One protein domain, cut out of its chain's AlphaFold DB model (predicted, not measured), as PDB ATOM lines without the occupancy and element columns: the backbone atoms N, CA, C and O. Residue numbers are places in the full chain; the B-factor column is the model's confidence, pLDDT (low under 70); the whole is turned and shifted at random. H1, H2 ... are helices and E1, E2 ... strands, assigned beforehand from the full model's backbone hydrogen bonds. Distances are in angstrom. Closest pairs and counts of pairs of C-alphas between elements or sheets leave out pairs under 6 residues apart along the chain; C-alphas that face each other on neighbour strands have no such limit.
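This is residues 2 to 10, 40 to 83 and 154 to 284 of the 284 residues of the protein "Hypothetical protein" of Rotaria sordida (UniProt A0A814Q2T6). Two sheets stand face to face as a sandwich: a twisted one of six strands, E4 E5 E1 E7 E12 E13, and one of four strands, E8 to E11. A small third sheet, E2 E6 E3, packs through E2 on the edge strand E8, the short helix H1 packs on E8 and E9, and the helix H2 sticks out from this body. The printed part has 184 residues, with thirteen named strands and two named helices in the order E1 E2 H1 H2 and then E3 to E13; it is mostly strand, and the three sheets are antiparallel. It is compact, with a radius of gyration of the C-alphas of 16.6 A and spans of 49 by 40 by 35 A.

E1, residues 3 to 7, has two antiparallel neighbours: E5, residues 179 to 184, with N 4 and O 183 2.9 A apart, and E7, residues 204 to 212, with N 7 and O 209 2.8 A apart. E5 forms a hairpin with the edge strand E4, residues 171 to 174 (N 173 and O 180, 2.9 A). E7 bends by 54 degrees at residue 209 and neighbours E12, residues 264 to 272 (N 206 and O 269, 3.0 A). E12 forms a hairpin with E13, residues 277 to 282 (N 270 and O 279, 2.9 A). E8, residues 220 to 228, E9, residues 233 to 240, E10, residues 243 to 248, and E11, residues 251 to 258, form a meander, each the antiparallel neighbour of the one before; N 225 and O 235, N 238 and O 245, and N 253 and O 246 are 2.9, 2.8 and 2.7 A apart. This sheet and the first form the sandwich, two sheets face to face, 9.7 A centre to centre in the parts that face each other; the closest C-alphas of E11 and E13, Gly 255 and Ile 280, are 6.4 A apart. E2, residues 57 to 59, E6, residues 190 to 192, and E3, residues 166 to 168, form the small sheet (N 58 and O 191, 2.8 A; N 166 and O 192, 2.8 A). The closest C-alphas of E2 and E8, Leu 58 and Phe 223, are 4.7 A apart. H1, residues 62 to 66, is on the meander's sheet at a height of 7.4 A. H2, residues 72 to 83, stands free; 7 of its 8 O i to N i+4 pairs are within hydrogen-bond range, as is the one of H1.

E1 begins at C-alpha 3 (-8.134, 31.706, 130.527). E12 is 26.0 A long, E7 24.7 A, E8 21.2 A, E11 21.0 A and H2 17.2 A. E13 ends at C-alpha 282 (-3.011, 40.331, 113.137).

The farthest C-alphas, Ala 83 and Asn 275, are 55.9 A apart. Residues 11 to 39 and 84 to 153 are not printed, with C-alpha gaps of 27.6 A and 41.2 A. The link E6 to E7 is long. Mean pLDDT of the printed part is 74.7; it is under 70 at 63 residues, among them 2 to 10, 40 to 57 and 60 to 83.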
ATOM      1  N   THR A   2     -12.479  30.141 131.587       48.41
ATOM      2  CA  THR A   2     -11.873  30.987 130.550       48.41
ATOM      3  C   THR A   2     -10.509  31.433 131.052       48.41
ATOM      4  O   THR A   2     -10.404  31.935 132.175       48.41
ATOM      5  N   SER A   3      -9.467  31.186 130.261       41.59
ATOM      6  CA  SER A   3      -8.134  31.706 130.527       41.59
ATOM      7  C   SER A   3      -7.584  32.407 129.293       41.59
ATOM      8  O   SER A   3      -7.818  31.983 128.160       41.59
ATOM      9  N   GLN A   4      -6.876  33.503 129.524       50.12
ATOM     10  CA  GLN A   4      -6.169  34.253 128.502       50.12
ATOM     11  C   GLN A   4      -4.717  34.358 128.905       50.12
ATOM     12  O   GLN A   4      -4.402  34.546 130.077       50.12
ATOM     13  N   THR A   5      -3.835  34.209 127.933       55.69
ATOM     14  CA  THR A   5      -2.403  34.324 128.145       55.69
ATOM     15  C   THR A   5      -1.895  35.477 127.297       55.69
ATOM     16  O   THR A   5      -2.147  35.483 126.096       55.69
ATOM     17  N   LEU A   6      -1.232  36.453 127.921       55.28
ATOM     18  CA  LEU A   6      -0.644  37.613 127.251       55.28
ATOM     19  C   LEU A   6       0.874  37.552 127.344       55.28
ATOM     20  O   LEU A   6       1.442  37.281 128.403       55.28
ATOM     21  N   GLN A   7       1.525  37.862 126.236       46.94
ATOM     22  CA  GLN A   7       2.962  38.005 126.158       46.94
ATOM     23  C   GLN A   7       3.302  39.190 125.265       46.94
ATOM     24  O   GLN A   7       2.831  39.248 124.141       46.94
ATOM     25  N   MET A   8       4.151  40.115 125.705       46.19
ATOM     26  CA  MET A   8       4.658  41.150 124.798       46.19
ATOM     27  C   MET A   8       6.010  40.699 124.249       46.19
ATOM     28  O   MET A   8       6.852  40.199 124.994       46.19
ATOM     29  N   SER A   9       6.215  40.824 122.941       34.03
ATOM     30  CA  SER A   9       7.461  40.401 122.296       34.03
ATOM     31  C   SER A   9       8.514  41.505 122.297       34.03
ATOM     32  O   SER A   9       8.222  42.629 121.900       34.03
ATOM     33  N   ASP A  10       9.749  41.157 122.677       34.72
ATOM     34  CA  ASP A  10      10.954  41.862 122.225       34.72
ATOM     35  C   ASP A  10      11.480  41.119 120.997       34.72
ATOM     36  O   ASP A  10      11.471  39.888 120.966       34.72
ATOM     37  N   VAL A  40      -9.112  62.088 119.689       50.69
ATOM     38  CA  VAL A  40      -8.307  61.639 120.852       50.69
ATOM     39  C   VAL A  40      -8.436  62.654 122.003       50.69
ATOM     40  O   VAL A  40      -7.518  62.847 122.797       50.69
ATOM     41  N   ALA A  41      -9.517  63.439 122.030       40.50
ATOM     42  CA  ALA A  41      -9.484  64.729 122.717       40.50
ATOM     43  C   ALA A  41      -9.535  64.636 124.245       40.50
ATOM     44  O   ALA A  41      -9.163  65.602 124.891       40.50
ATOM     45  N   ASP A  42      -9.929  63.508 124.837       48.50
ATOM     46  CA  ASP A  42     -10.338  63.546 126.246       48.50
ATOM     47  C   ASP A  42      -9.619  62.537 127.159       48.50
ATOM     48  O   ASP A  42      -9.745  62.608 128.377       48.50
ATOM     49  N   VAL A  43      -8.745  61.672 126.616       48.06
ATOM     50  CA  VAL A  43      -7.984  60.709 127.446       48.06
ATOM     51  C   VAL A  43      -6.837  61.371 128.245       48.06
ATOM     52  O   VAL A  43      -6.214  60.724 129.072       48.06
ATOM     53  N   ASN A  44      -6.540  62.663 128.062       48.09
ATOM     54  CA  ASN A  44      -5.593  63.366 128.953       48.09
ATOM     55  C   ASN A  44      -5.969  64.829 129.278       48.09
ATOM     56  O   ASN A  44      -5.217  65.494 129.988       48.09
ATOM     57  N   GLN A  45      -7.083  65.374 128.762       39.44
ATOM     58  CA  GLN A  45      -7.367  66.821 128.846       39.44
ATOM     59  C   GLN A  45      -8.111  67.264 130.116       39.44
ATOM     60  O   GLN A  45      -7.982  68.419 130.512       39.44
ATOM     61  N   HIS A  46      -8.820  66.370 130.811       39.66
ATOM     62  CA  HIS A  46      -9.578  66.697 132.031       39.66
ATOM     63  C   HIS A  46      -8.752  66.618 133.334       39.66
ATOM     64  O   HIS A  46      -9.264  66.306 134.406       39.66
ATOM     65  N   HIS A  47      -7.459  66.948 133.279       46.62
ATOM     66  CA  HIS A  47      -6.547  66.926 134.434       46.62
ATOM     67  C   HIS A  47      -6.600  68.185 135.322       46.62
ATOM     68  O   HIS A  47      -5.585  68.607 135.878       46.62
ATOM     69  N   SER A  48      -7.774  68.793 135.509       39.97
ATOM     70  CA  SER A  48      -7.950  69.848 136.515       39.97
ATOM     71  C   SER A  48      -8.852  69.364 137.653       39.97
ATOM     72  O   SER A  48     -10.073  69.456 137.558       39.97
ATOM     73  N   ASN A  49      -8.207  68.910 138.738       34.78
ATOM     74  CA  ASN A  49      -8.691  68.804 140.131       34.78
ATOM     75  C   ASN A  49      -9.006  67.423 140.741       34.78
ATOM     76  O   ASN A  49      -9.279  67.393 141.940       34.78
ATOM     77  N   ASP A  50      -8.874  66.293 140.039       39.25
ATOM     78  CA  ASP A  50      -8.929  64.965 140.687       39.25
ATOM     79  C   ASP A  50      -7.552  64.281 140.646       39.25
ATOM     80  O   ASP A  50      -7.133  63.714 139.644       39.25
ATOM     81  N   GLN A  51      -6.809  64.390 141.749       33.00
ATOM     82  CA  GLN A  51      -5.468  63.819 141.932       33.00
ATOM     83  C   GLN A  51      -5.476  62.308 142.234       33.00
ATOM     84  O   GLN A  51      -4.446  61.762 142.633       33.00
ATOM     85  N   SER A  52      -6.588  61.588 142.047       37.38
ATOM     86  CA  SER A  52      -6.572  60.124 142.155       37.38
ATOM     87  C   SER A  52      -6.048  59.465 140.869       37.38
ATOM     88  O   SER A  52      -6.766  58.741 140.190       37.38
ATOM     89  N   ASN A  53      -4.769  59.730 140.561       38.31
ATOM     90  CA  ASN A  53      -3.958  59.134 139.489       38.31
ATOM     91  C   ASN A  53      -4.091  57.603 139.471       38.31
ATOM     92  O   ASN A  53      -3.657  56.923 140.406       38.31
ATOM     93  N   ARG A  54      -4.683  57.056 138.409       57.22
ATOM     94  CA  ARG A  54      -4.940  55.621 138.238       57.22
ATOM     95  C   ARG A  54      -4.476  55.240 136.840       57.22
ATOM     96  O   ARG A  54      -4.967  55.804 135.871       57.22
ATOM     97  N   GLY A  55      -3.480  54.362 136.754       53.19
ATOM     98  CA  GLY A  55      -2.884  53.959 135.483       53.19
ATOM     99  C   GLY A  55      -3.746  52.949 134.730       53.19
ATOM    100  O   GLY A  55      -4.972  53.002 134.758       53.19
ATOM    101  N   TRP A  56      -3.105  52.039 134.013       68.62
ATOM    102  CA  TRP A  56      -3.766  51.097 133.109       68.62
ATOM    103  C   TRP A  56      -3.837  49.684 133.696       68.62
ATOM    104  O   TRP A  56      -3.130  49.364 134.656       68.62
ATOM    105  N   ILE A  57      -4.705  48.848 133.122       64.44
ATOM    106  CA  ILE A  57      -5.001  47.481 133.575       64.44
ATOM    107  C   ILE A  57      -4.865  46.490 132.419       64.44
ATOM    108  O   ILE A  57      -5.266  46.806 131.303       64.44
ATOM    109  N   LEU A  58      -4.377  45.281 132.712       71.19
ATOM    110  CA  LEU A  58      -4.586  44.080 131.898       71.19
ATOM    111  C   LEU A  58      -5.485  43.107 132.661       71.19
ATOM    112  O   LEU A  58      -5.187  42.777 133.811       71.19
ATOM    113  N   SER A  59      -6.572  42.648 132.052       72.19
ATOM    114  CA  SER A  59      -7.491  41.681 132.662       72.19
ATOM    115  C   SER A  59      -8.273  40.949 131.591       72.19
ATOM    116  O   SER A  59      -8.703  41.581 130.640       72.19
ATOM    117  N   SER A  60      -8.547  39.664 131.804       65.88
ATOM    118  CA  SER A  60      -9.405  38.856 130.939       65.88
ATOM    119  C   SER A  60     -10.896  39.211 131.026       65.88
ATOM    120  O   SER A  60     -11.660  38.875 130.118       65.88
ATOM    121  N   LYS A  61     -11.333  39.915 132.082       69.62
ATOM    122  CA  LYS A  61     -12.737  40.294 132.290       69.62
ATOM    123  C   LYS A  61     -13.031  41.704 131.808       69.62
ATOM    124  O   LYS A  61     -12.452  42.673 132.293       69.62
ATOM    125  N   LEU A  62     -14.073  41.828 130.989       62.69
ATOM    126  CA  LEU A  62     -14.587  43.118 130.535       62.69
ATOM    127  C   LEU A  62     -14.899  44.084 131.688       62.69
ATOM    128  O   LEU A  62     -14.496  45.243 131.657       62.69
ATOM    129  N   SER A  63     -15.578  43.600 132.735       62.19
ATOM    130  CA  SER A  63     -15.937  44.436 133.884       62.19
ATOM    131  C   SER A  63     -14.719  45.057 134.558       62.19
ATOM    132  O   SER A  63     -14.831  46.143 135.098       62.19
ATOM    133  N   GLU A  64     -13.567  44.387 134.533       65.44
ATOM    134  CA  GLU A  64     -12.363  44.855 135.219       65.44
ATOM    135  C   GLU A  64     -11.621  45.938 134.434       65.44
ATOM    136  O   GLU A  64     -10.968  46.776 135.053       65.44
ATOM    137  N   CYS A  65     -11.773  45.977 133.108       64.00
ATOM    138  CA  CYS A  65     -11.248  47.071 132.293       64.00
ATOM    139  C   CYS A  65     -12.031  48.366 132.466       64.00
ATOM    140  O   CYS A  65     -11.414  49.420 132.577       64.00
ATOM    141  N   TYR A  66     -13.356  48.267 132.593       59.12
ATOM    142  CA  TYR A  66     -14.214  49.420 132.882       59.12
ATOM    143  C   TYR A  66     -14.155  49.874 134.346       59.12
ATOM    144  O   TYR A  66     -14.626  50.951 134.703       59.12
ATOM    145  N   THR A  67     -13.593  49.051 135.236       51.56
ATOM    146  CA  THR A  67     -13.468  49.366 136.661       51.56
ATOM    147  C   THR A  67     -12.010  49.526 137.068       51.56
ATOM    148  O   THR A  67     -11.553  48.830 137.975       51.56
ATOM    149  N   SER A  68     -11.285  50.509 136.532       47.94
ATOM    150  CA  SER A  68     -10.030  51.011 137.145       47.94
ATOM    151  C   SER A  68     -10.248  51.658 138.539       47.94
ATOM    152  O   SER A  68      -9.594  52.601 138.981       47.94
ATOM    153  N   LEU A  69     -11.207  51.127 139.292       45.81
ATOM    154  CA  LEU A  69     -11.971  51.755 140.336       45.81
ATOM    155  C   LEU A  69     -11.863  50.961 141.625       45.81
ATOM    156  O   LEU A  69     -12.510  49.939 141.807       45.81
ATOM    157  N   SER A  70     -11.054  51.517 142.525       38.38
ATOM    158  CA  SER A  70     -11.245  51.567 143.973       38.38
ATOM    159  C   SER A  70     -11.836  50.312 144.657       38.38
ATOM    160  O   SER A  70     -13.044  50.074 144.565       38.38
ATOM    161  N   PRO A  71     -11.067  49.590 145.501       44.25
ATOM    162  CA  PRO A  71     -11.620  48.534 146.359       44.25
ATOM    163  C   PRO A  71     -12.713  49.023 147.338       44.25
ATOM    164  O   PRO A  71     -13.363  48.205 147.987       44.25
ATOM    165  N   TYR A  72     -12.972  50.332 147.441       39.16
ATOM    166  CA  TYR A  72     -13.934  50.901 148.387       39.16
ATOM    167  C   TYR A  72     -15.409  50.774 147.973       39.16
ATOM    168  O   TYR A  72     -16.267  50.775 148.853       39.16
ATOM    169  N   LEU A  73     -15.740  50.590 146.687       38.47
ATOM    170  CA  LEU A  73     -17.140  50.348 146.289       38.47
ATOM    171  C   LEU A  73     -17.611  48.917 146.602       38.47
ATOM    172  O   LEU A  73     -18.792  48.708 146.881       38.47
ATOM    173  N   TYR A  74     -16.689  47.952 146.682       40.94
ATOM    174  CA  TYR A  74     -17.001  46.606 147.176       40.94
ATOM    175  C   TYR A  74     -17.356  46.596 148.670       40.94
ATOM    176  O   TYR A  74     -18.169  45.776 149.091       40.94
ATOM    177  N   GLY A  75     -16.824  47.535 149.460       40.06
ATOM    178  CA  GLY A  75     -17.147  47.668 150.885       40.06
ATOM    179  C   GLY A  75     -18.610  48.039 151.151       40.06
ATOM    180  O   GLY A  75     -19.195  47.559 152.121       40.06
ATOM    181  N   LEU A  76     -19.237  48.823 150.265       40.03
ATOM    182  CA  LEU A  76     -20.646  49.197 150.417       40.03
ATOM    183  C   LEU A  76     -21.595  48.064 149.990       40.03
ATOM    184  O   LEU A  76     -22.590  47.817 150.665       40.03
ATOM    185  N   LEU A  77     -21.265  47.325 148.924       36.81
ATOM    186  CA  LEU A  77     -22.059  46.171 148.478       36.81
ATOM    187  C   LEU A  77     -21.932  44.965 149.425       36.81
ATOM    188  O   LEU A  77     -22.938  44.321 149.720       36.81
ATOM    189  N   LEU A  78     -20.744  44.696 149.981       41.78
ATOM    190  CA  LEU A  78     -20.568  43.669 151.018       41.78
ATOM    191  C   LEU A  78     -21.265  44.052 152.332       41.78
ATOM    192  O   LEU A  78     -21.837  43.180 152.980       41.78
ATOM    193  N   GLY A  79     -21.303  45.338 152.697       40.91
ATOM    194  CA  GLY A  79     -22.053  45.816 153.864       40.91
ATOM    195  C   GLY A  79     -23.559  45.537 153.771       40.91
ATOM    196  O   GLY A  79     -24.173  45.118 154.752       40.91
ATOM    197  N   VAL A  80     -24.146  45.679 152.578       47.88
ATOM    198  CA  VAL A  80     -25.569  45.380 152.338       47.88
ATOM    199  C   VAL A  80     -25.833  43.867 152.310       47.88
ATOM    200  O   VAL A  80     -26.842  43.412 152.849       47.88
ATOM    201  N   VAL A  81     -24.912  43.065 151.766       47.22
ATOM    202  CA  VAL A  81     -25.044  41.595 151.735       47.22
ATOM    203  C   VAL A  81     -24.873  40.977 153.129       47.22
ATOM    204  O   VAL A  81     -25.640  40.086 153.489       47.22
ATOM    205  N   VAL A  82     -23.947  41.476 153.957       48.62
ATOM    206  CA  VAL A  82     -23.764  41.004 155.342       48.62
ATOM    207  C   VAL A  82     -24.946  41.412 156.231       48.62
ATOM    208  O   VAL A  82     -25.428  40.589 157.006       48.62
ATOM    209  N   ALA A  83     -25.489  42.626 156.076       51.09
ATOM    210  CA  ALA A  83     -26.704  43.040 156.786       51.09
ATOM    211  C   ALA A  83     -27.936  42.204 156.377       51.09
ATOM    212  O   ALA A  83     -28.739  41.822 157.232       51.09
ATOM    213  N   VAL A 154       8.709  37.842 135.629       89.88
ATOM    214  CA  VAL A 154       8.804  39.192 136.185       89.88
ATOM    215  C   VAL A 154       7.710  40.092 135.618       89.88
ATOM    216  O   VAL A 154       7.228  39.896 134.507       89.88
ATOM    217  N   LEU A 155       7.323  41.097 136.402       89.75
ATOM    218  CA  LEU A 155       6.339  42.126 136.037       89.75
ATOM    219  C   LEU A 155       6.993  43.500 135.793       89.75
ATOM    220  O   LEU A 155       6.332  44.538 135.799       89.75
ATOM    221  N   THR A 156       8.314  43.513 135.633       88.94
ATOM    222  CA  THR A 156       9.099  44.737 135.486       88.94
ATOM    223  C   THR A 156       9.096  45.209 134.039       88.94
ATOM    224  O   THR A 156       9.286  44.420 133.114       88.94
ATOM    225  N   ASP A 157       8.914  46.513 133.864       88.44
ATOM    226  CA  ASP A 157       9.076  47.194 132.586       88.44
ATOM    227  C   ASP A 157      10.561  47.269 132.201       88.44
ATOM    228  O   ASP A 157      11.372  47.894 132.885       88.44
ATOM    229  N   SER A 158      10.910  46.650 131.079       85.88
ATOM    230  CA  SER A 158      12.269  46.612 130.524       85.88
ATOM    231  C   SER A 158      12.530  47.712 129.486       85.88
ATOM    232  O   SER A 158      13.609  47.774 128.897       85.88
ATOM    233  N   SER A 159      11.582  48.636 129.286       81.00
ATOM    234  CA  SER A 159      11.802  49.850 128.484       81.00
ATOM    235  C   SER A 159      12.656  50.909 129.196       81.00
ATOM    236  O   SER A 159      13.131  51.839 128.555       81.00
ATOM    237  N   GLY A 160      12.863  50.775 130.513       72.69
ATOM    238  CA  GLY A 160      13.565  51.767 131.338       72.69
ATOM    239  C   GLY A 160      12.666  52.889 131.876       72.69
ATOM    240  O   GLY A 160      13.124  53.698 132.681       72.69
ATOM    241  N   SER A 161      11.379  52.904 131.518       71.00
ATOM    242  CA  SER A 161      10.406  53.927 131.933       71.00
ATOM    243  C   SER A 161       9.795  53.694 133.324       71.00
ATOM    244  O   SER A 161       8.942  54.466 133.755       71.00
ATOM    245  N   SER A 162      10.247  52.661 134.050       67.06
ATOM    246  CA  SER A 162       9.816  52.305 135.415       67.06
ATOM    247  C   SER A 162       8.316  52.015 135.583       67.06
ATOM    248  O   SER A 162       7.814  52.058 136.708       67.06
ATOM    249  N   ASN A 163       7.605  51.628 134.515       73.25
ATOM    250  CA  ASN A 163       6.190  51.244 134.578       73.25
ATOM    251  C   ASN A 163       5.990  49.848 135.216       73.25
ATOM    252  O   ASN A 163       5.425  48.948 134.612       73.25
ATOM    253  N   THR A 164       6.472  49.595 136.428       78.44
ATOM    254  CA  THR A 164       6.337  48.252 137.021       78.44
ATOM    255  C   THR A 164       4.868  47.892 137.250       78.44
ATOM    256  O   THR A 164       4.111  48.670 137.832       78.44
ATOM    257  N   LEU A 165       4.478  46.691 136.821       83.12
ATOM    258  CA  LEU A 165       3.135  46.173 137.029       83.12
ATOM    259  C   LEU A 165       2.992  45.569 138.426       83.12
ATOM    260  O   LEU A 165       3.849  44.830 138.908       83.12
ATOM    261  N   SER A 166       1.857  45.846 139.054       84.38
ATOM    262  CA  SER A 166       1.353  45.114 140.215       84.38
ATOM    263  C   SER A 166       0.241  44.172 139.772       84.38
ATOM    264  O   SER A 166      -0.455  44.452 138.803       84.38
ATOM    265  N   GLY A 167       0.059  43.051 140.465       79.88
ATOM    266  CA  GLY A 167      -0.914  42.038 140.071       79.88
ATOM    267  C   GLY A 167      -1.671  41.438 141.241       79.88
ATOM    268  O   GLY A 167      -1.195  41.438 142.378       79.88
ATOM    269  N   THR A 168      -2.864  40.923 140.957       74.56
ATOM    270  CA  THR A 168      -3.581  40.012 141.852       74.56
ATOM    271  C   THR A 168      -3.464  38.599 141.306       74.56
ATOM    272  O   THR A 168      -3.882  38.324 140.185       74.56
ATOM    273  N   HIS A 169      -2.919  37.690 142.116       72.75
ATOM    274  CA  HIS A 169      -2.873  36.257 141.815       72.75
ATOM    275  C   HIS A 169      -2.267  35.910 140.442       72.75
ATOM    276  O   HIS A 169      -2.737  34.963 139.817       72.75
ATOM    277  N   GLN A 170      -1.263  36.650 139.951       79.00
ATOM    278  CA  GLN A 170      -0.670  36.360 138.643       79.00
ATOM    279  C   GLN A 170      -0.029  34.967 138.598       79.00
ATOM    280  O   GLN A 170       0.630  34.541 139.548       79.00
ATOM    281  N   SER A 171      -0.187  34.296 137.460       88.62
ATOM    282  CA  SER A 171       0.493  33.042 137.151       88.62
ATOM    283  C   SER A 171       1.289  33.211 135.868       88.62
ATOM    284  O   SER A 171       0.777  33.753 134.891       88.62
ATOM    285  N   PHE A 172       2.524  32.718 135.862       92.25
ATOM    286  CA  PHE A 172       3.322  32.614 134.647       92.25
ATOM    287  C   PHE A 172       3.154  31.218 134.051       92.25
ATOM    288  O   PHE A 172       3.167  30.220 134.774       92.25
ATOM    289  N   VAL A 173       2.961  31.159 132.740       94.19
ATOM    290  CA  VAL A 173       2.812  29.927 131.954       94.19
ATOM    291  C   VAL A 173       3.757  29.974 130.762       94.19
ATOM    292  O   VAL A 173       4.310  31.027 130.457       94.19
ATOM    293  N   THR A 174       3.932  28.855 130.063       93.75
ATOM    294  CA  THR A 174       4.683  28.840 128.801       93.75
ATOM    295  C   THR A 174       4.016  29.764 127.781       93.75
ATOM    296  O   THR A 174       2.829  29.614 127.479       93.75
ATOM    297  N   GLY A 175       4.786  30.732 127.288       92.50
ATOM    298  CA  GLY A 175       4.369  31.701 126.282       92.50
ATOM    299  C   GLY A 175       4.568  31.201 124.853       92.50
ATOM    300  O   GLY A 175       4.972  30.061 124.623       92.50
ATOM    301  N   TYR A 176       4.302  32.083 123.890       89.44
ATOM    302  CA  TYR A 176       4.738  31.897 122.507       89.44
ATOM    303  C   TYR A 176       6.273  31.889 122.425       89.44
ATOM    304  O   TYR A 176       6.861  31.041 121.759       89.44
ATOM    305  N   VAL A 177       6.914  32.791 123.175       87.88
ATOM    306  CA  VAL A 177       8.355  32.787 123.466       87.88
ATOM    307  C   VAL A 177       8.522  32.771 124.987       87.88
ATOM    308  O   VAL A 177       7.866  33.540 125.674       87.88
ATOM    309  N   ASN A 178       9.390  31.926 125.537       92.19
ATOM    310  CA  ASN A 178       9.640  31.852 126.983       92.19
ATOM    311  C   ASN A 178       8.350  31.743 127.833       92.19
ATOM    312  O   ASN A 178       7.633  30.742 127.738       92.19
ATOM    313  N   ASN A 179       8.067  32.740 128.683       92.94
ATOM    314  CA  ASN A 179       6.884  32.775 129.530       92.94
ATOM    315  C   ASN A 179       5.889  33.852 129.099       92.94
ATOM    316  O   ASN A 179       6.190  34.806 128.389       92.94
ATOM    317  N   ALA A 180       4.675  33.695 129.599       93.81
ATOM    318  CA  ALA A 180       3.590  34.634 129.445       93.81
ATOM    319  C   ALA A 180       2.799  34.733 130.750       93.81
ATOM    320  O   ALA A 180       2.837  33.823 131.584       93.81
ATOM    321  N   VAL A 181       2.058  35.824 130.929       93.25
ATOM    322  CA  VAL A 181       1.140  35.950 132.065       93.25
ATOM    323  C   VAL A 181      -0.209  35.333 131.708       93.25
ATOM    324  O   VAL A 181      -0.777  35.625 130.659       93.25
ATOM    325  N   SER A 182      -0.725  34.479 132.589       91.56
ATOM    326  CA  SER A 182      -2.045  33.867 132.472       91.56
ATOM    327  C   SER A 182      -3.047  34.552 133.397       91.56
ATOM    328  O   SER A 182      -2.793  34.741 134.589       91.56
ATOM    329  N   PHE A 183      -4.201  34.875 132.827       88.06
ATOM    330  CA  PHE A 183      -5.388  35.380 133.494       88.06
ATOM    331  C   PHE A 183      -6.471  34.307 133.456       88.06
ATOM    332  O   PHE A 183      -6.734  33.713 132.411       88.06
ATOM    333  N   VAL A 184      -7.093  34.044 134.595       83.56
ATOM    334  CA  VAL A 184      -8.179  33.087 134.789       83.56
ATOM    335  C   VAL A 184      -9.338  33.838 135.421       83.56
ATOM    336  O   VAL A 184      -9.245  34.306 136.559       83.56
ATOM    337  N   ASP A 185     -10.463  33.904 134.708       75.50
ATOM    338  CA  ASP A 185     -11.622  34.706 135.119       75.50
ATOM    339  C   ASP A 185     -12.124  34.348 136.521       75.50
ATOM    340  O   ASP A 185     -12.512  35.221 137.296       75.50
ATOM    341  N   ALA A 186     -12.092  33.068 136.894       75.19
ATOM    342  CA  ALA A 186     -12.542  32.621 138.213       75.19
ATOM    343  C   ALA A 186     -11.809  33.322 139.376       75.19
ATOM    344  O   ALA A 186     -12.365  33.426 140.465       75.19
ATOM    345  N   ASN A 187     -10.606  33.848 139.131       74.94
ATOM    346  CA  ASN A 187      -9.741  34.437 140.147       74.94
ATOM    347  C   ASN A 187      -9.710  35.972 140.117       74.94
ATOM    348  O   ASN A 187      -8.995  36.560 140.928       74.94
ATOM    349  N   SER A 188     -10.437  36.624 139.196       76.88
ATOM    350  CA  SER A 188     -10.370  38.086 139.010       76.88
ATOM    351  C   SER A 188      -8.921  38.593 138.948       76.88
ATOM    352  O   SER A 188      -8.502  39.522 139.649       76.88
ATOM    353  N   GLN A 189      -8.124  37.867 138.162       85.12
ATOM    354  CA  GLN A 189      -6.718  38.160 137.947       85.12
ATOM    355  C   GLN A 189      -6.596  39.378 137.045       85.12
ATOM    356  O   GLN A 189      -7.176  39.422 135.962       85.12
ATOM    357  N   ARG A 190      -5.790  40.334 137.493       84.75
ATOM    358  CA  ARG A 190      -5.454  41.524 136.724       84.75
ATOM    359  C   ARG A 190      -4.044  41.985 137.038       84.75
ATOM    360  O   ARG A 190      -3.554  41.782 138.150       84.75
ATOM    361  N   LEU A 191      -3.434  42.653 136.069       88.81
ATOM    362  CA  LEU A 191      -2.242  43.465 136.263       88.81
ATOM    363  C   LEU A 191      -2.622  44.936 136.152       88.81
ATOM    364  O   LEU A 191      -3.538  45.274 135.412       88.81
ATOM    365  N   TYR A 192      -1.946  45.803 136.890       86.38
ATOM    366  CA  TYR A 192      -2.197  47.234 136.861       86.38
ATOM    367  C   TYR A 192      -0.931  48.040 137.141       86.38
ATOM    368  O   TYR A 192      -0.047  47.602 137.880       86.38
ATOM    369  N   SER A 193      -0.869  49.241 136.575       83.69
ATOM    370  CA  SER A 193       0.135  50.255 136.896       83.69
ATOM    371  C   SER A 193      -0.547  51.488 137.480       83.69
ATOM    372  O   SER A 193      -1.697  51.782 137.162       83.69
ATOM    373  N   SER A 194       0.149  52.234 138.336       78.12
ATOM    374  CA  SER A 194      -0.287  53.574 138.753       78.12
ATOM    375  C   SER A 194       0.094  54.656 137.739       78.12
ATOM    376  O   SER A 194      -0.371  55.787 137.848       78.12
ATOM    377  N   GLN A 195       0.960  54.330 136.778       78.50
ATOM    378  CA  GLN A 195       1.429  55.257 135.759       78.50
ATOM    379  C   GLN A 195       0.453  55.291 134.583       78.50
ATOM    380  O   GLN A 195       0.071  54.253 134.046       78.50
ATOM    381  N   ILE A 196       0.055  56.498 134.194       78.25
ATOM    382  CA  ILE A 196      -0.809  56.752 133.040       78.25
ATOM    383  C   ILE A 196       0.076  56.871 131.800       78.25
ATOM    384  O   ILE A 196       1.059  57.616 131.799       78.25
ATOM    385  N   MET A 197      -0.275  56.149 130.738       82.94
ATOM    386  CA  MET A 197       0.347  56.337 129.434       82.94
ATOM    387  C   MET A 197      -0.291  57.542 128.748       82.94
ATOM    388  O   MET A 197      -1.516  57.639 128.635       82.94
ATOM    389  N   ASN A 198       0.534  58.470 128.269       83.25
ATOM    390  CA  ASN A 198       0.023  59.533 127.420       83.25
ATOM    391  C   ASN A 198      -0.408  58.905 126.087       83.25
ATOM    392  O   ASN A 198       0.355  58.171 125.468       83.25
ATOM    393  N   PHE A 199      -1.620  59.201 125.639       83.38
ATOM    394  CA  PHE A 199      -2.132  58.829 124.316       83.38
ATOM    395  C   PHE A 199      -2.683  60.049 123.580       83.38
ATOM    396  O   PHE A 199      -3.107  59.937 122.437       83.38
ATOM    397  N   TYR A 200      -2.697  61.218 124.225       82.44
ATOM    398  CA  TYR A 200      -3.370  62.403 123.724       82.44
ATOM    399  C   TYR A 200      -2.601  63.030 122.576       82.44
ATOM    400  O   TYR A 200      -1.417  63.334 122.684       82.44
ATOM    401  N   GLN A 201      -3.326  63.237 121.480       84.69
ATOM    402  CA  GLN A 201      -2.840  63.895 120.274       84.69
ATOM    403  C   GLN A 201      -1.527  63.351 119.705       84.69
ATOM    404  O   GLN A 201      -0.719  64.101 119.160       84.69
ATOM    405  N   GLN A 202      -1.326  62.039 119.805       87.88
ATOM    406  CA  GLN A 202      -0.126  61.396 119.293       87.88
ATOM    407  C   GLN A 202      -0.426  60.050 118.657       87.88
ATOM    408  O   GLN A 202      -1.402  59.385 119.003       87.88
ATOM    409  N   SER A 203       0.429  59.674 117.710       90.56
ATOM    410  CA  SER A 203       0.416  58.343 117.122       90.56
ATOM    411  C   SER A 203       1.030  57.345 118.097       90.56
ATOM    412  O   SER A 203       1.999  57.663 118.790       90.56
ATOM    413  N   TRP A 204       0.471  56.143 118.154       90.94
ATOM    414  CA  TRP A 204       0.943  55.095 119.050       90.94
ATOM    415  C   TRP A 204       0.606  53.709 118.513       90.94
ATOM    416  O   TRP A 204      -0.293  53.529 117.689       90.94
ATOM    417  N   THR A 205       1.336  52.726 119.031       93.00
ATOM    418  CA  THR A 205       1.089  51.309 118.796       93.00
ATOM    419  C   THR A 205       1.134  50.574 120.126       93.00
ATOM    420  O   THR A 205       2.046  50.794 120.923       93.00
ATOM    421  N   ILE A 206       0.150  49.710 120.360       92.94
ATOM    422  CA  ILE A 206       0.193  48.694 121.413       92.94
ATOM    423  C   ILE A 206       0.177  47.349 120.704       92.94
ATOM    424  O   ILE A 206      -0.721  47.099 119.904       92.94
ATOM    425  N   GLU A 207       1.152  46.495 120.991       93.75
ATOM    426  CA  GLU A 207       1.237  45.168 120.393       93.75
ATOM    427  C   GLU A 207       1.592  44.102 121.421       93.75
ATOM    428  O   GLU A 207       2.269  44.375 122.417       93.75
ATOM    429  N   PHE A 208       1.100  42.889 121.185       93.81
ATOM    430  CA  PHE A 208       1.420  41.716 121.985       93.81
ATOM    431  C   PHE A 208       0.981  40.421 121.297       93.81
ATOM    432  O   PHE A 208       0.124  40.398 120.414       93.81
ATOM    433  N   TRP A 209       1.553  39.318 121.761       95.19
ATOM    434  CA  TRP A 209       1.055  37.973 121.550       95.19
ATOM    435  C   TRP A 209      -0.028  37.636 122.572       95.19
ATOM    436  O   TRP A 209       0.115  37.913 123.766       95.19
ATOM    437  N   PHE A 210      -1.092  36.978 122.127       94.69
ATOM    438  CA  PHE A 210      -2.082  36.413 123.033       94.69
ATOM    439  C   PHE A 210      -2.576  35.041 122.592       94.69
ATOM    440  O   PHE A 210      -2.559  34.695 121.410       94.69
ATOM    441  N   LEU A 211      -3.055  34.278 123.570       93.62
ATOM    442  CA  LEU A 211      -3.770  33.024 123.379       93.62
ATOM    443  C   LEU A 211      -5.020  33.020 124.252       93.62
ATOM    444  O   LEU A 211      -4.957  33.291 125.453       93.62
ATOM    445  N   MET A 212      -6.153  32.649 123.660       90.56
ATOM    446  CA  MET A 212      -7.412  32.449 124.383       90.56
ATOM    447  C   MET A 212      -7.715  30.960 124.493       90.56
ATOM    448  O   MET A 212      -7.729  30.264 123.480       90.56
ATOM    449  N   THR A 213      -7.996  30.455 125.692       89.31
ATOM    450  CA  THR A 213      -8.327  29.030 125.887       89.31
ATOM    451  C   THR A 213      -9.826  28.737 125.795       89.31
ATOM    452  O   THR A 213     -10.229  27.576 125.738       89.31
ATOM    453  N   ALA A 214     -10.666  29.775 125.771       83.56
ATOM    454  CA  ALA A 214     -12.112  29.665 125.621       83.56
ATOM    455  C   ALA A 214     -12.686  30.871 124.858       83.56
ATOM    456  O   ALA A 214     -12.028  31.903 124.734       83.56
ATOM    457  N   SER A 215     -13.907  30.714 124.334       72.19
ATOM    458  CA  SER A 215     -14.634  31.768 123.611       72.19
ATOM    459  C   SER A 215     -14.873  32.989 124.497       72.19
ATOM    460  O   SER A 215     -15.166  32.853 125.686       72.19
ATOM    461  N   THR A 216     -14.829  34.176 123.891       63.75
ATOM    462  CA  THR A 216     -14.968  35.472 124.568       63.75
ATOM    463  C   THR A 216     -16.420  35.913 124.619       63.75
ATOM    464  O   THR A 216     -16.783  37.013 124.203       63.75
ATOM    465  N   THR A 217     -17.282  35.004 125.053       63.12
ATOM    466  CA  THR A 217     -18.682  35.305 125.324       63.12
ATOM    467  C   THR A 217     -18.914  35.127 126.823       63.12
ATOM    468  O   THR A 217     -19.017  33.987 127.284       63.12
ATOM    469  N   PRO A 218     -18.989  36.231 127.598       68.62
ATOM    470  CA  PRO A 218     -18.968  37.644 127.171       68.62
ATOM    471  C   PRO A 218     -17.566  38.173 126.804       68.62
ATOM    472  O   PRO A 218     -16.570  37.497 127.062       68.62
ATOM    473  N   ASP A 219     -17.531  39.370 126.199       85.06
ATOM    474  CA  ASP A 219     -16.333  40.092 125.743       85.06
ATOM    475  C   ASP A 219     -15.149  39.961 126.713       85.06
ATOM    476  O   ASP A 219     -15.305  39.930 127.937       85.06
ATOM    477  N   SER A 220     -13.947  39.900 126.156       85.25
ATOM    478  CA  SER A 220     -12.715  39.758 126.924       85.25
ATOM    479  C   SER A 220     -11.855  40.978 126.724       85.25
ATOM    480  O   SER A 220     -11.521  41.317 125.597       85.25
ATOM    481  N   CYS A 221     -11.500  41.649 127.807       85.81
ATOM    482  CA  CYS A 221     -10.591  42.769 127.693       85.81
ATOM    483  C   CYS A 221      -9.139  42.279 127.642       85.81
ATOM    484  O   CYS A 221      -8.829  41.168 128.060       85.81
ATOM    485  N   PHE A 222      -8.256  43.109 127.109       89.56
ATOM    486  CA  PHE A 222      -6.816  42.934 127.207       89.56
ATOM    487  C   PHE A 222      -6.179  44.108 127.919       89.56
ATOM    488  O   PHE A 222      -5.350  43.889 128.789       89.56
ATOM    489  N   PHE A 223      -6.573  45.332 127.564       89.88
ATOM    490  CA  PHE A 223      -6.027  46.559 128.122       89.88
ATOM    491  C   PHE A 223      -7.129  47.598 128.313       89.88
ATOM    492  O   PHE A 223      -7.973  47.773 127.435       89.88
ATOM    493  N   GLY A 224      -7.069  48.327 129.426       87.38
ATOM    494  CA  GLY A 224      -7.919  49.485 129.684       87.38
ATOM    495  C   GLY A 224      -7.145  50.634 130.328       87.38
ATOM    496  O   GLY A 224      -6.349  50.407 131.243       87.38
ATOM    497  N   GLN A 225      -7.406  51.866 129.884       84.94
ATOM    498  CA  GLN A 225      -6.991  53.092 130.573       84.94
ATOM    499  C   GLN A 225      -8.136  54.111 130.572       84.94
ATOM    500  O   GLN A 225      -8.644  54.485 129.517       84.94
ATOM    501  N   SER A 226      -8.501  54.587 131.761       78.06
ATOM    502  CA  SER A 226      -9.612  55.516 131.990       78.06
ATOM    503  C   SER A 226      -9.099  56.810 132.619       78.06
ATOM    504  O   SER A 226      -8.209  56.769 133.466       78.06
ATOM    505  N   VAL A 227      -9.664  57.953 132.225       66.56
ATOM    506  CA  VAL A 227      -9.377  59.265 132.855       66.56
ATOM    507  C   VAL A 227     -10.439  59.644 133.864       66.56
ATOM    508  O   VAL A 227     -10.173  60.348 134.834       66.56
ATOM    509  N   SER A 228     -11.673  59.212 133.618       59.69
ATOM    510  CA  SER A 228     -12.799  59.525 134.472       59.69
ATOM    511  C   SER A 228     -13.847  58.432 134.409       59.69
ATOM    512  O   SER A 228     -14.308  57.993 133.357       59.69
ATOM    513  N   ILE A 229     -14.268  58.079 135.609       53.91
ATOM    514  CA  ILE A 229     -15.127  56.952 135.938       53.91
ATOM    515  C   ILE A 229     -16.602  57.277 135.713       53.91
ATOM    516  O   ILE A 229     -17.438  56.384 135.632       53.91
ATOM    517  N   SER A 230     -16.929  58.571 135.644       56.00
ATOM    518  CA  SER A 230     -18.299  59.062 135.527       56.00
ATOM    519  C   SER A 230     -18.755  59.187 134.079       56.00
ATOM    520  O   SER A 230     -19.954  59.268 133.832       56.00
ATOM    521  N   ASN A 231     -17.812  59.204 133.130       55.50
ATOM    522  CA  ASN A 231     -18.091  59.584 131.746       55.50
ATOM    523  C   ASN A 231     -17.812  58.455 130.740       55.50
ATOM    524  O   ASN A 231     -18.047  58.647 129.552       55.50
ATOM    525  N   GLY A 232     -17.308  57.295 131.186       57.53
ATOM    526  CA  GLY A 232     -16.982  56.168 130.300       57.53
ATOM    527  C   GLY A 232     -15.874  56.481 129.288       57.53
ATOM    528  O   GLY A 232     -15.786  55.834 128.249       57.53
ATOM    529  N   MET A 233     -15.047  57.491 129.574       67.62
ATOM    530  CA  MET A 233     -13.972  57.959 128.703       67.62
ATOM    531  C   MET A 233     -12.738  57.079 128.844       67.62
ATOM    532  O   MET A 233     -11.817  57.384 129.609       67.62
ATOM    533  N   GLU A 234     -12.744  55.976 128.105       78.56
ATOM    534  CA  GLU A 234     -11.735  54.934 128.243       78.56
ATOM    535  C   GLU A 234     -11.161  54.541 126.893       78.56
ATOM    536  O   GLU A 234     -11.886  54.426 125.904       78.56
ATOM    537  N   LEU A 235      -9.849  54.327 126.873       86.69
ATOM    538  CA  LEU A 235      -9.222  53.486 125.870       86.69
ATOM    539  C   LEU A 235      -9.403  52.039 126.319       86.69
ATOM    540  O   LEU A 235      -8.980  51.687 127.420       86.69
ATOM    541  N   PHE A 236      -9.970  51.207 125.456       88.62
ATOM    542  CA  PHE A 236     -10.050  49.767 125.675       88.62
ATOM    543  C   PHE A 236      -9.525  49.012 124.458       88.62
ATOM    544  O   PHE A 236      -9.746  49.410 123.314       88.62
ATOM    545  N   LEU A 237      -8.835  47.906 124.718       92.81
ATOM    546  CA  LEU A 237      -8.468  46.889 123.745       92.81
ATOM    547  C   LEU A 237      -9.096  45.593 124.233       92.81
ATOM    548  O   LEU A 237      -8.853  45.180 125.366       92.81
ATOM    549  N   GLN A 238      -9.914  44.966 123.403       91.06
ATOM    550  CA  GLN A 238     -10.705  43.811 123.794       91.06
ATOM    551  C   GLN A 238     -10.969  42.893 122.604       91.06
ATOM    552  O   GLN A 238     -10.686  43.207 121.446       91.06
ATOM    553  N   THR A 239     -11.588  41.764 122.890       91.19
ATOM    554  CA  THR A 239     -12.393  41.043 121.925       91.19
ATOM    555  C   THR A 239     -13.864  41.357 122.150       91.19
ATOM    556  O   THR A 239     -14.332  41.529 123.278       91.19
ATOM    557  N   LYS A 240     -14.612  41.403 121.057       89.25
ATOM    558  CA  LYS A 240     -16.065  41.527 121.065       89.25
ATOM    559  C   LYS A 240     -16.618  40.539 120.064       89.25
ATOM    560  O   LYS A 240     -16.210  40.568 118.912       89.25
ATOM    561  N   ASN A 241     -17.494  39.629 120.486       88.56
ATOM    562  CA  ASN A 241     -17.987  38.544 119.621       88.56
ATOM    563  C   ASN A 241     -16.861  37.761 118.901       88.56
ATOM    564  O   ASN A 241     -16.969  37.466 117.712       88.56
ATOM    565  N   ASN A 242     -15.772  37.440 119.611       89.44
ATOM    566  CA  ASN A 242     -14.584  36.761 119.078       89.44
ATOM    567  C   ASN A 242     -13.855  37.502 117.938       89.44
ATOM    568  O   ASN A 242     -13.076  36.874 117.232       89.44
ATOM    569  N   VAL A 243     -14.056  38.807 117.740       92.94
ATOM    570  CA  VAL A 243     -13.194  39.630 116.869       92.94
ATOM    571  C   VAL A 243     -12.440  40.662 117.700       92.94
ATOM    572  O   VAL A 243     -12.906  41.054 118.770       92.94
ATOM    573  N   LEU A 244     -11.269  41.098 117.227       94.12
ATOM    574  CA  LEU A 244     -10.506  42.165 117.881       94.12
ATOM    575  C   LEU A 244     -11.266  43.485 117.796       94.12
ATOM    576  O   LEU A 244     -11.859  43.812 116.767       94.12
ATOM    577  N   TYR A 245     -11.222  44.252 118.874       93.06
ATOM    578  CA  TYR A 245     -11.993  45.473 119.022       93.06
ATOM    579  C   TYR A 245     -11.218  46.459 119.890       93.06
ATOM    580  O   TYR A 245     -10.693  46.088 120.937       93.06
ATOM    581  N   PHE A 246     -11.125  47.714 119.473       93.44
ATOM    582  CA  PHE A 246     -10.574  48.769 120.316       93.44
ATOM    583  C   PHE A 246     -11.216  50.099 119.994       93.44
ATOM    584  O   PHE A 246     -11.732  50.301 118.895       93.44
ATOM    585  N   GLY A 247     -11.160  51.021 120.933       87.88
ATOM    586  CA  GLY A 247     -11.767  52.313 120.720       87.88
ATOM    587  C   GLY A 247     -11.549  53.260 121.868       87.88
ATOM    588  O   GLY A 247     -10.935  52.933 122.886       87.88
ATOM    589  N   PHE A 248     -12.085  54.446 121.643       82.94
ATOM    590  CA  PHE A 248     -12.326  55.451 122.656       82.94
ATOM    591  C   PHE A 248     -13.835  55.587 122.841       82.94
ATOM    592  O   PHE A 248     -14.616  55.091 122.033       82.94
ATOM    593  N   PHE A 249     -14.270  56.301 123.876       75.31
ATOM    594  CA  PHE A 249     -15.693  56.550 124.092       75.31
ATOM    595  C   PHE A 249     -16.404  57.077 122.832       75.31
ATOM    596  O   PHE A 249     -16.147  58.191 122.376       75.31
ATOM    597  N   GLY A 250     -17.320  56.265 122.293       75.50
ATOM    598  CA  GLY A 250     -18.131  56.604 121.124       75.50
ATOM    599  C   GLY A 250     -17.407  56.515 119.777       75.50
ATOM    600  O   GLY A 250     -18.004  56.893 118.768       75.50
ATOM    601  N   ASP A 251     -16.165  56.018 119.734       81.94
ATOM    602  CA  ASP A 251     -15.369  55.921 118.509       81.94
ATOM    603  C   ASP A 251     -14.534  54.631 118.457       81.94
ATOM    604  O   ASP A 251     -13.374  54.567 118.880       81.94
ATOM    605  N   ASP A 252     -15.157  53.594 117.894       88.12
ATOM    606  CA  ASP A 252     -14.664  52.223 117.955       88.12
ATOM    607  C   ASP A 252     -14.193  51.701 116.593       88.12
ATOM    608  O   ASP A 252     -14.696  52.054 115.521       88.12
ATOM    609  N   THR A 253     -13.235  50.782 116.650       92.88
ATOM    610  CA  THR A 253     -12.654  50.071 115.514       92.88
ATOM    611  C   THR A 253     -12.722  48.572 115.786       92.88
ATOM    612  O   THR A 253     -12.264  48.087 116.818       92.88
ATOM    613  N   SER A 254     -13.306  47.831 114.847       93.94
ATOM    614  CA  SER A 254     -13.428  46.375 114.901       93.94
ATOM    615  C   SER A 254     -12.598  45.769 113.786       93.94
ATOM    616  O   SER A 254     -12.632  46.284 112.669       93.94
ATOM    617  N   GLY A 255     -11.929  44.659 114.071       92.81
ATOM    618  CA  GLY A 255     -11.448  43.756 113.034       92.81
ATOM    619  C   GLY A 255     -12.585  42.883 112.501       92.81
ATOM    620  O   GLY A 255     -13.681  42.846 113.074       92.81
ATOM    621  N   THR A 256     -12.314  42.149 111.427       91.75
ATOM    622  CA  THR A 256     -13.261  41.188 110.826       91.75
ATOM    623  C   THR A 256     -12.905  39.726 111.052       91.75
ATOM    624  O   THR A 256     -13.739  38.843 110.849       91.75
ATOM    625  N   THR A 257     -11.672  39.441 111.463       93.31
ATOM    626  CA  THR A 257     -11.202  38.066 111.620       93.31
ATOM    627  C   THR A 257     -11.667  37.493 112.951       93.31
ATOM    628  O   THR A 257     -11.380  38.040 114.016       93.31
ATOM    629  N   THR A 258     -12.375  36.365 112.882       92.31
ATOM    630  CA  THR A 258     -12.769  35.594 114.061       92.31
ATOM    631  C   THR A 258     -11.557  34.900 114.673       92.31
ATOM    632  O   THR A 258     -10.838  34.158 114.004       92.31
ATOM    633  N   ILE A 259     -11.359  35.118 115.965       91.75
ATOM    634  CA  ILE A 259     -10.276  34.561 116.759       91.75
ATOM    635  C   ILE A 259     -10.666  33.146 117.193       91.75
ATOM    636  O   ILE A 259     -11.716  32.930 117.805       91.75
ATOM    637  N   ALA A 260      -9.810  32.175 116.887       92.44
ATOM    638  CA  ALA A 260      -9.963  30.802 117.343       92.44
ATOM    639  C   ALA A 260      -9.339  30.611 118.732       92.44
ATOM    640  O   ALA A 260      -8.350  31.247 119.092       92.44
ATOM    641  N   THR A 261      -9.893  29.691 119.515       92.12
ATOM    642  CA  THR A 261      -9.295  29.286 120.792       92.12
ATOM    643  C   THR A 261      -8.076  28.392 120.575       92.12
ATOM    644  O   THR A 261      -8.042  27.631 119.612       92.12
ATOM    645  N   ASN A 262      -7.146  28.393 121.532       93.06
ATOM    646  CA  ASN A 262      -5.917  27.589 121.553       93.06
ATOM    647  C   ASN A 262      -4.966  27.876 120.383       93.06
ATOM    648  O   ASN A 262      -4.177  27.019 119.990       93.06
ATOM    649  N   THR A 263      -5.027  29.101 119.865       93.81
ATOM    650  CA  THR A 263      -4.142  29.614 118.823       93.81
ATOM    651  C   THR A 263      -3.459  30.871 119.346       93.81
ATOM    652  O   THR A 263      -4.115  31.728 119.939       93.81
ATOM    653  N   TRP A 264      -2.145  30.960 119.144       94.81
ATOM    654  CA  TRP A 264      -1.389  32.181 119.398       94.81
ATOM    655  C   TRP A 264      -1.579  33.162 118.248       94.81
ATOM    656  O   TRP A 264      -1.459  32.786 117.081       94.81
ATOM    657  N   TYR A 265      -1.831  34.416 118.596       94.75
ATOM    658  CA  TYR A 265      -1.930  35.523 117.658       94.75
ATOM    659  C   TYR A 265      -0.977  36.626 118.077       94.75
ATOM    660  O   TYR A 265      -0.950  36.980 119.255       94.75
ATOM    661  N   HIS A 266      -0.250  37.193 117.120       94.38
ATOM    662  CA  HIS A 266       0.402  38.486 117.298       94.38
ATOM    663  C   HIS A 266      -0.560  39.575 116.852       94.38
ATOM    664  O   HIS A 266      -1.144  39.457 115.779       94.38
ATOM    665  N   VAL A 267      -0.744  40.625 117.639       94.62
ATOM    666  CA  VAL A 267      -1.662  41.711 117.291       94.62
ATOM    667  C   VAL A 267      -1.053  43.056 117.590       94.62
ATOM    668  O   VAL A 267      -0.372  43.212 118.598       94.62
ATOM    669  N   ALA A 268      -1.358  44.026 116.733       94.88
ATOM    670  CA  ALA A 268      -0.986  45.414 116.933       94.88
ATOM    671  C   ALA A 268      -2.194  46.324 116.701       94.88
ATOM    672  O   ALA A 268      -2.842  46.275 115.655       94.88
ATOM    673  N   TRP A 269      -2.472  47.184 117.676       94.00
ATOM    674  CA  TRP A 269      -3.430  48.276 117.572       94.00
ATOM    675  C   TRP A 269      -2.670  49.558 117.299       94.00
ATOM    676  O   TRP A 269      -1.837  49.971 118.106       94.00
ATOM    677  N   VAL A 270      -2.950  50.171 116.154       93.31
ATOM    678  CA  VAL A 270      -2.206  51.321 115.646       93.31
ATOM    679  C   VAL A 270      -3.139  52.514 115.533       93.31
ATOM    680  O   VAL A 270      -4.210  52.428 114.925       93.31
ATOM    681  N   VAL A 271      -2.704  53.638 116.092       92.19
ATOM    682  CA  VAL A 271      -3.313  54.950 115.889       92.19
ATOM    683  C   VAL A 271      -2.307  55.845 115.194       92.19
ATOM    684  O   VAL A 271      -1.241  56.131 115.732       92.19
ATOM    685  N   ASP A 272      -2.678  56.326 114.014       92.25
ATOM    686  CA  ASP A 272      -2.004  57.419 113.329       92.25
ATOM    687  C   ASP A 272      -2.815  58.697 113.554       92.25
ATOM    688  O   ASP A 272      -3.849  58.941 112.919       92.25
ATOM    689  N   TYR A 273      -2.356  59.511 114.505       87.31
ATOM    690  CA  TYR A 273      -3.026  60.757 114.854       87.31
ATOM    691  C   TYR A 273      -2.967  61.779 113.716       87.31
ATOM    692  O   TYR A 273      -3.938  62.509 113.505       87.31
ATOM    693  N   THR A 274      -1.849  61.825 112.987       89.75
ATOM    694  CA  THR A 274      -1.614  62.784 111.904       89.75
ATOM    695  C   THR A 274      -2.579  62.547 110.754       89.75
ATOM    696  O   THR A 274      -3.218  63.490 110.290       89.75
ATOM    697  N   ASN A 275      -2.725  61.291 110.330       90.31
ATOM    698  CA  ASN A 275      -3.569  60.933 109.191       90.31
ATOM    699  C   ASN A 275      -4.998  60.554 109.578       90.31
ATOM    700  O   ASN A 275      -5.812  60.309 108.691       90.31
ATOM    701  N   ARG A 276      -5.321  60.529 110.879       86.62
ATOM    702  CA  ARG A 276      -6.637  60.115 111.381       86.62
ATOM    703  C   ARG A 276      -6.967  58.692 110.920       86.62
ATOM    704  O   ARG A 276      -8.015  58.435 110.326       86.62
ATOM    705  N   ILE A 277      -6.052  57.761 111.192       89.44
ATOM    706  CA  ILE A 277      -6.210  56.343 110.851       89.44
ATOM    707  C   ILE A 277      -6.102  55.492 112.116       89.44
ATOM    708  O   ILE A 277      -5.284  55.753 112.997       89.44
ATOM    709  N   ARG A 278      -6.952  54.466 112.194       90.69
ATOM    710  CA  ARG A 278      -6.908  53.414 113.209       90.69
ATOM    711  C   ARG A 278      -6.931  52.065 112.527       90.69
ATOM    712  O   ARG A 278      -7.774  51.834 111.661       90.69
ATOM    713  N   GLN A 279      -6.016  51.196 112.920       93.31
ATOM    714  CA  GLN A 279      -5.837  49.887 112.309       93.31
ATOM    715  C   GLN A 279      -5.601  48.832 113.384       93.31
ATOM    716  O   GLN A 279      -5.034  49.109 114.443       93.31
ATOM    717  N   ILE A 280      -6.048  47.617 113.085       94.88
ATOM    718  CA  ILE A 280      -5.725  46.416 113.845       94.88
ATOM    719  C   ILE A 280      -5.001  45.480 112.884       94.88
ATOM    720  O   ILE A 280      -5.560  45.113 111.851       94.88
ATOM    721  N   TYR A 281      -3.778  45.102 113.227       93.69
ATOM    722  CA  TYR A 281      -2.990  44.107 112.507       93.69
ATOM    723  C   TYR A 281      -3.010  42.791 113.275       93.69
ATOM    724  O   TYR A 281      -3.033  42.793 114.508       93.69
ATOM    725  N   MET A 282      -3.000  41.670 112.555       92.69
ATOM    726  CA  MET A 282      -3.011  40.331 113.137       92.69
ATOM    727  C   MET A 282      -2.050  39.424 112.378       92.69
ATOM    728  O   MET A 282      -2.205  39.218 111.181       92.69
ATOM    729  N   ASN A 283      -1.113  38.830 113.113       91.06
ATOM    730  CA  ASN A 283      -0.011  38.008 112.618       91.06
ATOM    731  C   ASN A 283       0.904  38.741 111.627       91.06
ATOM    732  O   ASN A 283       1.507  38.102 110.765       91.06
ATOM    733  N   GLY A 284       1.016  40.062 111.812       65.94
ATOM    734  CA  GLY A 284       1.812  40.949 110.972       65.94
ATOM    735  C   GLY A 284       1.135  41.310 109.665       65.94
ATOM    736  O   GLY A 284       1.858  41.377 108.650       65.94
TER     737      GLY A 284